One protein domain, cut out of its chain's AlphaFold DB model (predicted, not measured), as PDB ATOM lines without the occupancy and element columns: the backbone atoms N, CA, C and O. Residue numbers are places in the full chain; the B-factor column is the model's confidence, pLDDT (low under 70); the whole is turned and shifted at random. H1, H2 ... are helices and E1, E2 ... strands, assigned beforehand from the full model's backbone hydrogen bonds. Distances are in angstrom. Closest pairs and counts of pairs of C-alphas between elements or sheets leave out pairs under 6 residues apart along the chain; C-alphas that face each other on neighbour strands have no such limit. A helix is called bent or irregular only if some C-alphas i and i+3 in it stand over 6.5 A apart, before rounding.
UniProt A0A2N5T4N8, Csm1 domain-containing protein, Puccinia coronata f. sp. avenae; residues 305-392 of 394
ATOM      1  N   PHE A 305      87.717   0.413 -42.545       96.25
ATOM      2  CA  PHE A 305      88.899  -0.027 -41.803       96.25
ATOM      3  C   PHE A 305      89.620   1.158 -41.160       96.25
ATOM      4  O   PHE A 305      90.095   2.061 -41.849       96.25
ATOM      5  N   GLN A 306      89.758   1.133 -39.835       96.00
ATOM      6  CA  GLN A 306      90.412   2.192 -39.070       96.00
ATOM      7  C   GLN A 306      91.505   1.629 -38.159       96.00
ATOM      8  O   GLN A 306      91.341   0.595 -37.510       96.00
ATOM      9  N   ILE A 307      92.629   2.346 -38.088       96.12
ATOM     10  CA  ILE A 307      93.715   2.077 -37.140       96.12
ATOM     11  C   ILE A 307      93.510   3.003 -35.940       96.12
ATOM     12  O   ILE A 307      93.639   4.219 -36.065       96.12
ATOM     13  N   LEU A 308      93.192   2.424 -34.786       94.88
ATOM     14  CA  LEU A 308      92.893   3.144 -33.550       94.88
ATOM     15  C   LEU A 308      94.167   3.614 -32.847       94.88
ATOM     16  O   LEU A 308      94.237   4.734 -32.344       94.88
ATOM     17  N   SER A 309      95.183   2.754 -32.793       95.25
ATOM     18  CA  SER A 309      96.463   3.081 -32.169       95.25
ATOM     19  C   SER A 309      97.603   2.243 -32.742       95.25
ATOM     20  O   SER A 309      97.386   1.191 -33.343       95.25
ATOM     21  N   SER A 310      98.832   2.724 -32.555       95.62
ATOM     22  CA  SER A 310     100.058   2.010 -32.905       95.62
ATOM     23  C   SER A 310     100.976   1.992 -31.691       95.62
ATOM     24  O   SER A 310     101.356   3.046 -31.178       95.62
ATOM     25  N   THR A 311     101.308   0.794 -31.216       96.81
ATOM     26  CA  THR A 311     102.202   0.581 -30.076       96.81
ATOM     27  C   THR A 311     103.459  -0.144 -30.553       96.81
ATOM     28  O   THR A 311     103.350  -1.228 -31.130       96.81
ATOM     29  N   PRO A 312     104.666   0.404 -30.336       95.12
ATOM     30  CA  PRO A 312     105.896  -0.307 -30.663       95.12
ATOM     31  C   PRO A 312     106.105  -1.492 -29.705       95.12
ATOM     32  O   PRO A 312     106.021  -1.330 -28.489       95.12
ATOM     33  N   ASP A 313     106.416  -2.672 -30.243       94.94
ATOM     34  CA  ASP A 313     106.798  -3.864 -29.476       94.94
ATOM     35  C   ASP A 313     108.151  -4.419 -29.964       94.94
ATOM     36  O   ASP A 313     108.607  -4.150 -31.077       94.94
ATOM     37  N   LYS A 314     108.811  -5.227 -29.124       93.00
ATOM     38  CA  LYS A 314     110.113  -5.855 -29.415       93.00
ATOM     39  C   LYS A 314     110.088  -6.703 -30.687       93.00
ATOM     40  O   LYS A 314     111.127  -6.890 -31.311       93.00
ATOM     41  N   LYS A 315     108.920  -7.247 -31.043       91.62
ATOM     42  CA  LYS A 315     108.726  -8.105 -32.216       91.62
ATOM     43  C   LYS A 315     108.130  -7.372 -33.418       91.62
ATOM     44  O   LYS A 315     107.833  -8.051 -34.399       91.62
ATOM     45  N   GLY A 316     107.930  -6.053 -33.348       93.25
ATOM     46  CA  GLY A 316     107.242  -5.300 -34.395       93.25
ATOM     47  C   GLY A 316     106.273  -4.242 -33.877       93.25
ATOM     48  O   GLY A 316     105.925  -4.241 -32.702       93.25
ATOM     49  N   ALA A 317     105.792  -3.358 -34.751       95.62
ATOM     50  CA  ALA A 317     104.703  -2.446 -34.395       95.62
ATOM     51  C   ALA A 317     103.377  -3.219 -34.298       95.62
ATOM     52  O   ALA A 317     103.048  -3.996 -35.199       95.62
ATOM     53  N   ILE A 318     102.630  -3.010 -33.212       97.62
ATOM     54  CA  ILE A 318     101.288  -3.556 -32.997       97.62
ATOM     55  C   ILE A 318     100.278  -2.456 -33.305       97.62
ATOM     56  O   ILE A 318     100.264  -1.414 -32.652       97.62
ATOM     57  N   LEU A 319      99.432  -2.709 -34.292       97.69
ATOM     58  CA  LEU A 319      98.333  -1.851 -34.696       97.69
ATOM     59  C   LEU A 319      97.045  -2.392 -34.080       97.69
ATOM     60  O   LEU A 319      96.727  -3.569 -34.253       97.69
ATOM     61  N   ASP A 320      96.327  -1.540 -33.356       97.69
ATOM     62  CA  ASP A 320      94.970  -1.833 -32.902       97.69
ATOM     63  C   ASP A 320      93.997  -1.357 -33.981       97.69
ATOM     64  O   ASP A 320      94.012  -0.181 -34.355       97.69
ATOM     65  N   CYS A 321      93.216  -2.275 -34.536       97.56
ATOM     66  CA  CYS A 321      92.401  -2.048 -35.718       97.56
ATOM     67  C   CYS A 321      90.933  -2.359 -35.431       97.56
ATOM     68  O   CYS A 321      90.599  -3.297 -34.704       97.56
ATOM     69  N   ILE A 322      90.054  -1.593 -36.069       96.75
ATOM     70  CA  ILE A 322      88.626  -1.879 -36.135       96.75
ATOM     71  C   ILE A 322      88.190  -1.915 -37.597       96.75
ATOM     72  O   ILE A 322      88.584  -1.067 -38.400       96.75
ATOM     73  N   LEU A 323      87.391  -2.919 -37.943       96.69
ATOM     74  CA  LEU A 323      86.671  -2.986 -39.207       96.69
ATOM     75  C   LEU A 323      85.176  -2.881 -38.919       96.69
ATOM     76  O   LEU A 323      84.628  -3.724 -38.210       96.69
ATOM     77  N   THR A 324      84.534  -1.860 -39.469       95.50
ATOM     78  CA  THR A 324      83.086  -1.653 -39.420       95.50
ATOM     79  C   THR A 324      82.475  -1.864 -40.794       95.50
ATOM     80  O   THR A 324      83.137  -1.686 -41.819       95.50
ATOM     81  N   ASP A 325      81.202  -2.233 -40.834       93.44
ATOM     82  CA  ASP A 325      80.494  -2.350 -42.098       93.44
ATOM     83  C   ASP A 325      80.091  -0.972 -42.650       93.44
ATOM     84  O   ASP A 325      79.696  -0.078 -41.905       93.44
ATOM     85  N   ILE A 326      80.179  -0.795 -43.970       91.62
ATOM     86  CA  ILE A 326      79.787   0.466 -44.633       91.62
ATOM     87  C   ILE A 326      78.294   0.493 -44.992       91.62
ATOM     88  O   ILE A 326      77.786   1.491 -45.499       91.62
ATOM     89  N   VAL A 327      77.583  -0.614 -44.748       89.25
ATOM     90  CA  VAL A 327      76.164  -0.809 -45.086       89.25
ATOM     91  C   VAL A 327      75.253  -0.532 -43.871       89.25
ATOM     92  O   VAL A 327      74.033  -0.643 -43.970       89.25
ATOM     93  N   ASN A 328      75.819  -0.091 -42.740       86.12
ATOM     94  CA  ASN A 328      75.129   0.261 -41.489       86.12
ATOM     95  C   ASN A 328      74.320  -0.883 -40.836       86.12
ATOM     96  O   ASN A 328      73.314  -0.651 -40.165       86.12
ATOM     97  N   ARG A 329      74.780  -2.125 -40.978       87.38
ATOM     98  CA  ARG A 329      74.309  -3.324 -40.268       87.38
ATOM     99  C   ARG A 329      74.780  -3.386 -38.814       87.38
ATOM    100  O   ARG A 329      74.377  -4.293 -38.094       87.38
ATOM    101  N   SER A 330      75.572  -2.406 -38.370       90.19
ATOM    102  CA  SER A 330      76.116  -2.315 -37.007       90.19
ATOM    103  C   SER A 330      77.047  -3.482 -36.670       90.19
ATOM    104  O   SER A 330      77.077  -3.962 -35.536       90.19
ATOM    105  N   LEU A 331      77.804  -3.949 -37.665       93.75
ATOM    106  CA  LEU A 331      78.808  -4.989 -37.491       93.75
ATOM    107  C   LEU A 331      80.169  -4.337 -37.267       93.75
ATOM    108  O   LEU A 331      80.572  -3.434 -38.002       93.75
ATOM    109  N   ALA A 332      80.895  -4.828 -36.267       95.12
ATOM    110  CA  ALA A 332      82.241  -4.376 -35.955       95.12
ATOM    111  C   ALA A 332      83.132  -5.564 -35.585       95.12
ATOM    112  O   ALA A 332      82.699  -6.497 -34.907       95.12
ATOM    113  N   LEU A 333      84.388  -5.513 -36.025       96.69
ATOM    114  CA  LEU A 333      85.439  -6.459 -35.676       96.69
ATOM    115  C   LEU A 333      86.656  -5.701 -35.165       96.69
ATOM    116  O   LEU A 333      87.307  -4.981 -35.921       96.69
ATOM    117  N   HIS A 334      86.983  -5.917 -33.895       97.56
ATOM    118  CA  HIS A 334      88.234  -5.465 -33.303       97.56
ATOM    119  C   HIS A 334      89.306  -6.533 -33.481       97.56
ATOM    120  O   HIS A 334      89.057  -7.719 -33.259       97.56
ATOM    121  N   PHE A 335      90.510  -6.130 -33.869       97.94
ATOM    122  CA  PHE A 335      91.637  -7.044 -34.007       97.94
ATOM    123  C   PHE A 335      92.968  -6.310 -33.926       97.94
ATOM    124  O   PHE A 335      93.067  -5.114 -34.184       97.94
ATOM    125  N   LYS A 336      94.022  -7.058 -33.605       98.19
ATOM    126  CA  LYS A 336      95.394  -6.552 -33.594       98.19
ATOM    127  C   LYS A 336      96.161  -7.084 -34.793       98.19
ATOM    128  O   LYS A 336      96.114  -8.282 -35.076       98.19
ATOM    129  N   LEU A 337      96.894  -6.198 -35.458       97.56
ATOM    130  CA  LEU A 337      97.862  -6.538 -36.496       97.56
ATOM    131  C   LEU A 337      99.270  -6.236 -35.999       97.56
ATOM    132  O   LEU A 337      99.596  -5.089 -35.712       97.56
ATOM    133  N   GLN A 338     100.125  -7.249 -35.926       97.75
ATOM    134  CA  GLN A 338     101.536  -7.072 -35.601       97.75
ATOM    135  C   GLN A 338     102.392  -7.237 -36.858       97.75
ATOM    136  O   GLN A 338     102.376  -8.295 -37.484       97.75
ATOM    137  N   LEU A 339     103.146  -6.193 -37.212       96.50
ATOM    138  CA  LEU A 339     104.100  -6.216 -38.323       96.50
ATOM    139  C   LEU A 339     105.460  -6.715 -37.835       96.50
ATOM    140  O   LEU A 339     106.159  -5.993 -37.126       96.50
ATOM    141  N   HIS A 340     105.855  -7.919 -38.237       95.94
ATOM    142  CA  HIS A 340     107.135  -8.507 -37.856       95.94
ATOM    143  C   HIS A 340     108.299  -8.065 -38.768       95.94
ATOM    144  O   HIS A 340     108.083  -7.751 -39.940       95.94
ATOM    145  N   PRO A 341     109.560  -8.099 -38.278       94.62
ATOM    146  CA  PRO A 341     110.752  -7.761 -39.066       94.62
ATOM    147  C   PRO A 341     110.990  -8.650 -40.293       94.62
ATOM    148  O   PRO A 341     111.741  -8.270 -41.184       94.62
ATOM    149  N   ASP A 342     110.379  -9.834 -40.340       95.12
ATOM    150  CA  ASP A 342     110.470 -10.783 -41.453       95.12
ATOM    151  C   ASP A 342     109.418 -10.536 -42.550       95.12
ATOM    152  O   ASP A 342     109.155 -11.417 -43.364       95.12
ATOM    153  N   ASN A 343     108.817  -9.339 -42.586       94.56
ATOM    154  CA  ASN A 343     107.763  -8.942 -43.527       94.56
ATOM    155  C   ASN A 343     106.504  -9.826 -43.469       94.56
ATOM    156  O   ASN A 343     105.763  -9.946 -44.451       94.56
ATOM    157  N   THR A 344     106.236 -10.426 -42.310       97.06
ATOM    158  CA  THR A 344     104.973 -11.116 -42.035       97.06
ATOM    159  C   THR A 344     104.090 -10.290 -41.109       97.06
ATOM    160  O   THR A 344     104.567  -9.494 -40.298       97.06
ATOM    161  N   TYR A 345     102.785 -10.503 -41.222       97.50
ATOM    162  CA  TYR A 345     101.771  -9.908 -40.370       97.50
ATOM    163  C   TYR A 345     101.133 -11.002 -39.526       97.50
ATOM    164  O   TYR A 345     100.774 -12.062 -40.042       97.50
ATOM    165  N   ALA A 346     100.996 -10.744 -38.231       97.81
ATOM    166  CA  ALA A 346     100.218 -11.572 -37.327       97.81
ATOM    167  C   ALA A 346      98.889 -10.877 -37.015       97.81
ATOM    168  O   ALA A 346      98.867  -9.750 -36.524       97.81
ATOM    169  N   TYR A 347      97.795 -11.557 -37.320       98.19
ATOM    170  CA  TYR A 347      96.423 -11.141 -37.084       98.19
ATOM    171  C   TYR A 347      95.886 -11.848 -35.841       98.19
ATOM    172  O   TYR A 347      95.964 -13.072 -35.734       98.19
ATOM    173  N   THR A 348      95.364 -11.074 -34.891       97.94
ATOM    174  CA  THR A 348      94.746 -11.588 -33.662       97.94
ATOM    175  C   THR A 348      93.359 -10.965 -33.494       97.94
ATOM    176  O   THR A 348      93.285  -9.781 -33.147       97.94
ATOM    177  N   PRO A 349      92.270 -11.713 -33.736       97.75
ATOM    178  CA  PRO A 349      90.917 -11.201 -33.558       97.75
ATOM    179  C   PRO A 349      90.591 -11.030 -32.070       97.75
ATOM    180  O   PRO A 349      90.998 -11.834 -31.234       97.75
ATOM    181  N   ALA A 350      89.852  -9.974 -31.732       96.88
ATOM    182  CA  ALA A 350      89.320  -9.727 -30.393       96.88
ATOM    183  C   ALA A 350      87.806  -9.991 -30.383       96.88
ATOM    184  O   ALA A 350      87.007  -9.079 -30.166       96.88
ATOM    185  N   LEU A 351      87.440 -11.243 -30.674       95.44
ATOM    186  CA  LEU A 351      86.059 -11.714 -30.742       95.44
ATOM    187  C   LEU A 351      85.581 -12.195 -29.370       95.44
ATOM    188  O   LEU A 351      86.198 -13.064 -28.754       95.44
ATOM    189  N   ASP A 352      84.460 -11.649 -28.919       95.31
ATOM    190  CA  ASP A 352      83.723 -12.128 -27.756       95.31
ATOM    191  C   ASP A 352      82.499 -12.941 -28.231       95.31
ATOM    192  O   ASP A 352      81.669 -12.401 -28.966       95.31
ATOM    193  N   PRO A 353      82.355 -14.228 -27.855       93.69
ATOM    194  CA  PRO A 353      81.257 -15.070 -28.333       93.69
ATOM    195  C   PRO A 353      79.848 -14.555 -28.011       93.69
ATOM    196  O   PRO A 353      78.918 -14.832 -28.770       93.69
ATOM    197  N   GLU A 354      79.671 -13.829 -26.903       93.25
ATOM    198  CA  GLU A 354      78.370 -13.287 -26.504       93.25
ATOM    199  C   GLU A 354      78.075 -11.984 -27.251       93.25
ATOM    200  O   GLU A 354      77.002 -11.833 -27.843       93.25
ATOM    201  N   ARG A 355      79.042 -11.059 -27.269       93.25
ATOM    202  CA  ARG A 355      78.875  -9.735 -27.889       93.25
ATOM    203  C   ARG A 355      78.894  -9.793 -29.417       93.25
ATOM    204  O   ARG A 355      78.085  -9.136 -30.065       93.25
ATOM    205  N   ASP A 356      79.786 -10.596 -29.990       95.31
ATOM    206  CA  ASP A 356      80.136 -10.560 -31.413       95.31
ATOM    207  C   ASP A 356      79.527 -11.740 -32.194       95.31
ATOM    208  O   ASP A 356      79.968 -12.071 -33.293       95.31
ATOM    209  N   SER A 357      78.476 -12.375 -31.663       94.69
ATOM    210  CA  SER A 357      77.843 -13.565 -32.262       94.69
ATOM    211  C   SER A 357      77.355 -13.365 -33.707       94.69
ATOM    212  O   SER A 357      77.417 -14.295 -34.513       94.69
ATOM    213  N   ALA A 358      76.886 -12.163 -34.062       92.88
ATOM    214  CA  ALA A 358      76.494 -11.821 -35.432       92.88
ATOM    215  C   ALA A 358      77.714 -11.710 -36.360       92.88
ATOM    216  O   ALA A 358      77.697 -12.233 -37.472       92.88
ATOM    217  N   THR A 359      78.788 -11.094 -35.867       93.81
ATOM    218  CA  THR A 359      80.063 -10.935 -36.572       93.81
ATOM    219  C   THR A 359      80.754 -12.287 -36.796       93.81
ATOM    220  O   THR A 359      81.235 -12.561 -37.892       93.81
ATOM    221  N   ILE A 360      80.745 -13.181 -35.803       95.69
ATOM    222  CA  ILE A 360      81.349 -14.523 -35.899       95.69
ATOM    223  C   ILE A 360      80.709 -15.348 -37.023       95.69
ATOM    224  O   ILE A 360      81.413 -16.036 -37.753       95.69
ATOM    225  N   LYS A 361      79.387 -15.246 -37.219       94.88
ATOM    226  CA  LYS A 361      78.664 -16.011 -38.254       94.88
ATOM    227  C   LYS A 361      79.058 -15.656 -39.688       94.88
ATOM    228  O   LYS A 361      78.853 -16.477 -40.576       94.88
ATOM    229  N   ILE A 362      79.555 -14.441 -39.916       94.62
ATOM    230  CA  ILE A 362      79.868 -13.940 -41.262       94.62
ATOM    231  C   ILE A 362      81.362 -13.988 -41.580       94.62
ATOM    232  O   ILE A 362      81.748 -14.056 -42.748       94.62
ATOM    233  N   ILE A 363      82.224 -13.938 -40.560       95.00
ATOM    234  CA  ILE A 363      83.672 -13.949 -40.757       95.00
ATOM    235  C   ILE A 363      84.110 -15.352 -41.199       95.00
ATOM    236  O   ILE A 363      83.702 -16.339 -40.584       95.00
ATOM    237  N   PRO A 364      84.986 -15.467 -42.216       95.38
ATOM    238  CA  PRO A 364      85.553 -16.753 -42.605       95.38
ATOM    239  C   PRO A 364      86.236 -17.457 -41.428       95.38
ATOM    240  O   PRO A 364      87.037 -16.828 -40.743       95.38
ATOM    241  N   ASP A 365      86.001 -18.760 -41.257       95.81
ATOM    242  CA  ASP A 365      86.508 -19.550 -40.119       95.81
ATOM    243  C   ASP A 365      88.004 -19.342 -39.848       95.81
ATOM    244  O   ASP A 365      88.422 -19.164 -38.709       95.81
ATOM    245  N   PHE A 366      88.822 -19.267 -40.901       95.00
ATOM    246  CA  PHE A 366      90.265 -19.079 -40.751       95.00
ATOM    247  C   PHE A 366      90.662 -17.723 -40.146       95.00
ATOM    248  O   PHE A 366      91.784 -17.606 -39.685       95.00
ATOM    249  N   LEU A 367      89.789 -16.709 -40.147       96.50
ATOM    250  CA  LEU A 367      90.013 -15.396 -39.520       96.50
ATOM    251  C   LEU A 367      89.292 -15.246 -38.176       96.50
ATOM    252  O   LEU A 367      89.339 -14.173 -37.583       96.50
ATOM    253  N   GLN A 368      88.620 -16.291 -37.693       96.75
ATOM    254  CA  GLN A 368      88.082 -16.302 -36.330       96.75
ATOM    255  C   GLN A 368      89.188 -16.568 -35.296       96.75
ATOM    256  O   GLN A 368      89.055 -16.171 -34.141       96.75
ATOM    257  N   ASP A 369      90.308 -17.149 -35.737       96.81
ATOM    258  CA  ASP A 369      91.474 -17.475 -34.922       96.81
ATOM    259  C   ASP A 369      92.714 -16.642 -35.292       96.81
ATOM    260  O   ASP A 369      92.734 -15.844 -36.232       96.81
ATOM    261  N   PHE A 370      93.792 -16.837 -34.528       97.38
ATOM    262  CA  PHE A 370      95.102 -16.266 -34.823       97.38
ATOM    263  C   PHE A 370      95.651 -16.771 -36.167       97.38
ATOM    264  O   PHE A 370      95.765 -17.977 -36.388       97.38
ATOM    265  N   VAL A 371      96.105 -15.847 -37.021       97.50
ATOM    266  CA  VAL A 371      96.740 -16.178 -38.308       97.50
ATOM    267  C   VAL A 371      97.998 -15.357 -38.514       97.50
ATOM    268  O   VAL A 371      98.025 -14.159 -38.246       97.50
ATOM    269  N   ARG A 372      99.031 -15.983 -39.077       97.56
ATOM    270  CA  ARG A 372     100.223 -15.294 -39.570       97.56
ATOM    271  C   ARG A 372     100.351 -15.476 -41.078       97.56
ATOM    272  O   ARG A 372     100.265 -16.599 -41.564       97.56
ATOM    273  N   PHE A 373     100.561 -14.387 -41.807       97.62
ATOM    274  CA  PHE A 373     100.645 -14.390 -43.268       97.62
ATOM    275  C   PHE A 373     101.690 -13.396 -43.785       97.62
ATOM    276  O   PHE A 373     102.131 -12.496 -43.073       97.62
ATOM    277  N   GLU A 374     102.123 -13.571 -45.030       97.56
ATOM    278  CA  GLU A 374     103.100 -12.690 -45.677       97.56
ATOM    279  C   GLU A 374     102.495 -11.330 -46.051       97.56
ATOM    280  O   GLU A 374     101.303 -11.231 -46.344       97.56
ATOM    281  N   SER A 375     103.325 -10.284 -46.140       95.69
ATOM    282  CA  SER A 375     102.885  -8.937 -46.540       95.69
ATOM    283  C   SER A 375     102.099  -8.892 -47.853       95.69
ATOM    284  O   SER A 375     101.223  -8.042 -48.010       95.69
ATOM    285  N   ILE A 376     102.397  -9.782 -48.804       96.25
ATOM    286  CA  ILE A 376     101.690  -9.853 -50.092       96.25
ATOM    287  C   ILE A 376     100.236 -10.327 -49.942       96.25
ATOM    288  O   ILE A 376      99.394 -10.015 -50.782       96.25
ATOM    289  N   ALA A 377      99.919 -11.043 -48.861       96.00
ATOM    290  CA  ALA A 377      98.589 -11.572 -48.589       96.00
ATOM    291  C   ALA A 377      97.674 -10.570 -47.860       96.00
ATOM    292  O   ALA A 377      96.467 -10.802 -47.806       96.00
ATOM    293  N   CYS A 378      98.195  -9.438 -47.358       94.88
ATOM    294  CA  CYS A 378      97.406  -8.436 -46.624       94.88
ATOM    295  C   CYS A 378      96.167  -7.972 -47.397       94.88
ATOM    296  O   CYS A 378      95.068  -7.940 -46.848       94.88
ATOM    297  N   GLY A 379      96.329  -7.662 -48.688       95.19
ATOM    298  CA  GLY A 379      95.213  -7.243 -49.537       95.19
ATOM    299  C   GLY A 379      94.147  -8.333 -49.689       95.19
ATOM    300  O   GLY A 379      92.958  -8.030 -49.700       95.19
ATOM    301  N   HIS A 380      94.559  -9.604 -49.740       95.88
ATOM    302  CA  HIS A 380      93.635 -10.735 -49.820       95.88
ATOM    303  C   HIS A 380      92.860 -10.938 -48.514       95.88
ATOM    304  O   HIS A 380      91.647 -11.137 -48.550       95.88
ATOM    305  N   VAL A 381      93.539 -10.850 -47.366       96.25
ATOM    306  CA  VAL A 381      92.911 -10.958 -46.040       96.25
ATOM    307  C   VAL A 381      91.899  -9.833 -45.828       96.25
ATOM    308  O   VAL A 381      90.750 -10.105 -45.485       96.25
ATOM    309  N   TYR A 382      92.286  -8.586 -46.118       96.12
ATOM    310  CA  TYR A 382      91.373  -7.443 -46.065       96.12
ATOM    311  C   TYR A 382      90.167  -7.638 -46.991       96.12
ATOM    312  O   TYR A 382      89.032  -7.462 -46.559       96.12
ATOM    313  N   TRP A 383      90.387  -8.068 -48.237       96.19
ATOM    314  CA  TRP A 383      89.298  -8.320 -49.181       96.19
ATOM    315  C   TRP A 383      88.304  -9.366 -48.666       96.19
ATOM    316  O   TRP A 383      87.098  -9.175 -48.790       96.19
ATOM    317  N   LYS A 384      88.782 -10.451 -48.046       96.25
ATOM    318  CA  LYS A 384      87.912 -11.480 -47.457       96.25
ATOM    319  C   LYS A 384      87.060 -10.939 -46.312       96.25
ATOM    320  O   LYS A 384      85.865 -11.229 -46.274       96.25
ATOM    321  N   LEU A 385      87.642 -10.124 -45.434       95.38
ATOM    322  CA  LEU A 385      86.893  -9.447 -44.374       95.38
ATOM    323  C   LEU A 385      85.879  -8.450 -44.947       95.38
ATOM    324  O   LEU A 385      84.718  -8.456 -44.548       95.38
ATOM    325  N   PHE A 386      86.282  -7.652 -45.935       95.12
ATOM    326  CA  PHE A 386      85.406  -6.694 -46.607       95.12
ATOM    327  C   PHE A 386      84.210  -7.384 -47.282       95.12
ATOM    328  O   PHE A 386      83.081  -6.910 -47.177       95.12
ATOM    329  N   GLN A 387      84.431  -8.526 -47.945       94.62
ATOM    330  CA  GLN A 387      83.356  -9.320 -48.545       94.62
ATOM    331  C   GLN A 387      82.348  -9.809 -47.500       94.62
ATOM    332  O   GLN A 387      81.144  -9.673 -47.718       94.62
ATOM    333  N   ALA A 388      82.828 -10.341 -46.374       93.88
ATOM    334  CA  ALA A 388      81.967 -10.779 -45.279       93.88
ATOM    335  C   ALA A 388      81.124  -9.617 -44.722       93.88
ATOM    336  O   ALA A 388      79.913  -9.742 -44.568       93.88
ATOM    337  N   PHE A 389      81.751  -8.459 -44.501       93.62
ATOM    338  CA  PHE A 389      81.110  -7.297 -43.886       93.62
ATOM    339  C   PHE A 389      80.168  -6.528 -44.807       93.62
ATOM    340  O   PHE A 389      79.237  -5.903 -44.307       93.62
ATOM    341  N   ASN A 390      80.368  -6.558 -46.128       92.06
ATOM    342  CA  ASN A 390      79.673  -5.638 -47.040       92.06
ATOM    343  C   ASN A 390      78.961  -6.304 -48.225       92.06
ATOM    344  O   ASN A 390      78.118  -5.659 -48.840       92.06
ATOM    345  N   LEU A 391      79.286  -7.554 -48.576       87.38
ATOM    346  CA  LEU A 391      78.781  -8.195 -49.803       87.38
ATOM    347  C   LEU A 391      77.993  -9.486 -49.573       87.38
ATOM    348  O   LEU A 391      77.273  -9.911 -50.471       87.38
ATOM    349  N   GLN A 392      78.126 -10.131 -48.415       78.25
ATOM    350  CA  GLN A 392      77.253 -11.252 -48.078       78.25
ATOM    351  C   GLN A 392      75.885 -10.725 -47.642       78.25
ATOM    352  O   GLN A 392      75.795 -10.008 -46.641       78.25
TER     353      GLN A 392
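Overview. This is residues 305 to 392 of the 394 residues of the protein "Csm1 domain-containing protein" of Puccinia coronata f. sp. avenae (UniProt A0A2N5T4N8). A twisted sheet of five antiparallel strands has one long helix, H2, packed over one face, in two layers. The short helix H1 sits beyond one end of the sheet, near the start of E3 and the last turns of H2. The 88 printed residues hold two named helices and five named strands, along the chain E1 E2 E3 E4 H1 E5 H2; the class is mixed, helices and strands. Across the sheet the order is E1 E2 E3 E4 E5, and E1 to E4 form a meander, each strand the antiparallel neighbour of the one before. The whole is compact, with a radius of gyration of the C-alphas of 12.9 A, but elongated in outline, spanning 36 by 23 by 21 A.

Arrangement. Look first at E3, residues 332 to 339, an inner strand. Beside it is E2, residues 316 to 324, antiparallel at 162 degrees, with N 321 and O 335 at 2.9 A; the two form a hairpin. E1, residues 305 to 313, is an edge strand and forms a hairpin with E2; find N 308 and O 320 at 2.8 A. On the other side of E3 is E4, residues 344 to 349, again a hairpin, with N 338 and O 346 at 2.9 A. The other edge strand, E5, residues 371 to 374, is antiparallel to E4 at 154 degrees, with N 345 and O 373 at 2.8 A. H2, residues 375 to 390, is on the sheet; its closest C-alphas to E4 are those of Thr 344 and Ser 375, 5.4 A apart. H1, residues 357 to 362, is only just not on the sheet, with 4 pairs of C-alphas within 10 A. H1 and H2 are close but not clearly touching, the closest C-alphas being those of Ile 362 and Ala 388, 5.5 A apart. Of the O i to N i+4 pairs, 1 of 2 in H1 and 10 of 12 in H2 are within hydrogen-bond range.

Along the chain. Find C-alpha 305 at (88.899, -0.027, -41.803); from there E1 runs 22.1 A and bends by 60 degrees at residue 308. E2 covers 24.9 A, E3 22.1 A, E4 16.4 A, H1 9.2 A and E5 10.3 A. H2 starts at C-alpha 375, (102.885, -8.937, -46.540), and runs 23.5 A to C-alpha 390, (79.673, -5.638, -47.040); it is irregular, with C-alphas 376 and 379 7.0 A apart.

Size, cuts and confidence. The two C-alphas farthest apart are those of Lys 314 and Gln 392, at 38.2 A. The printed part has no cut, and no link is long. The mean pLDDT of the printed part is 95.1, and no printed residue is under 70.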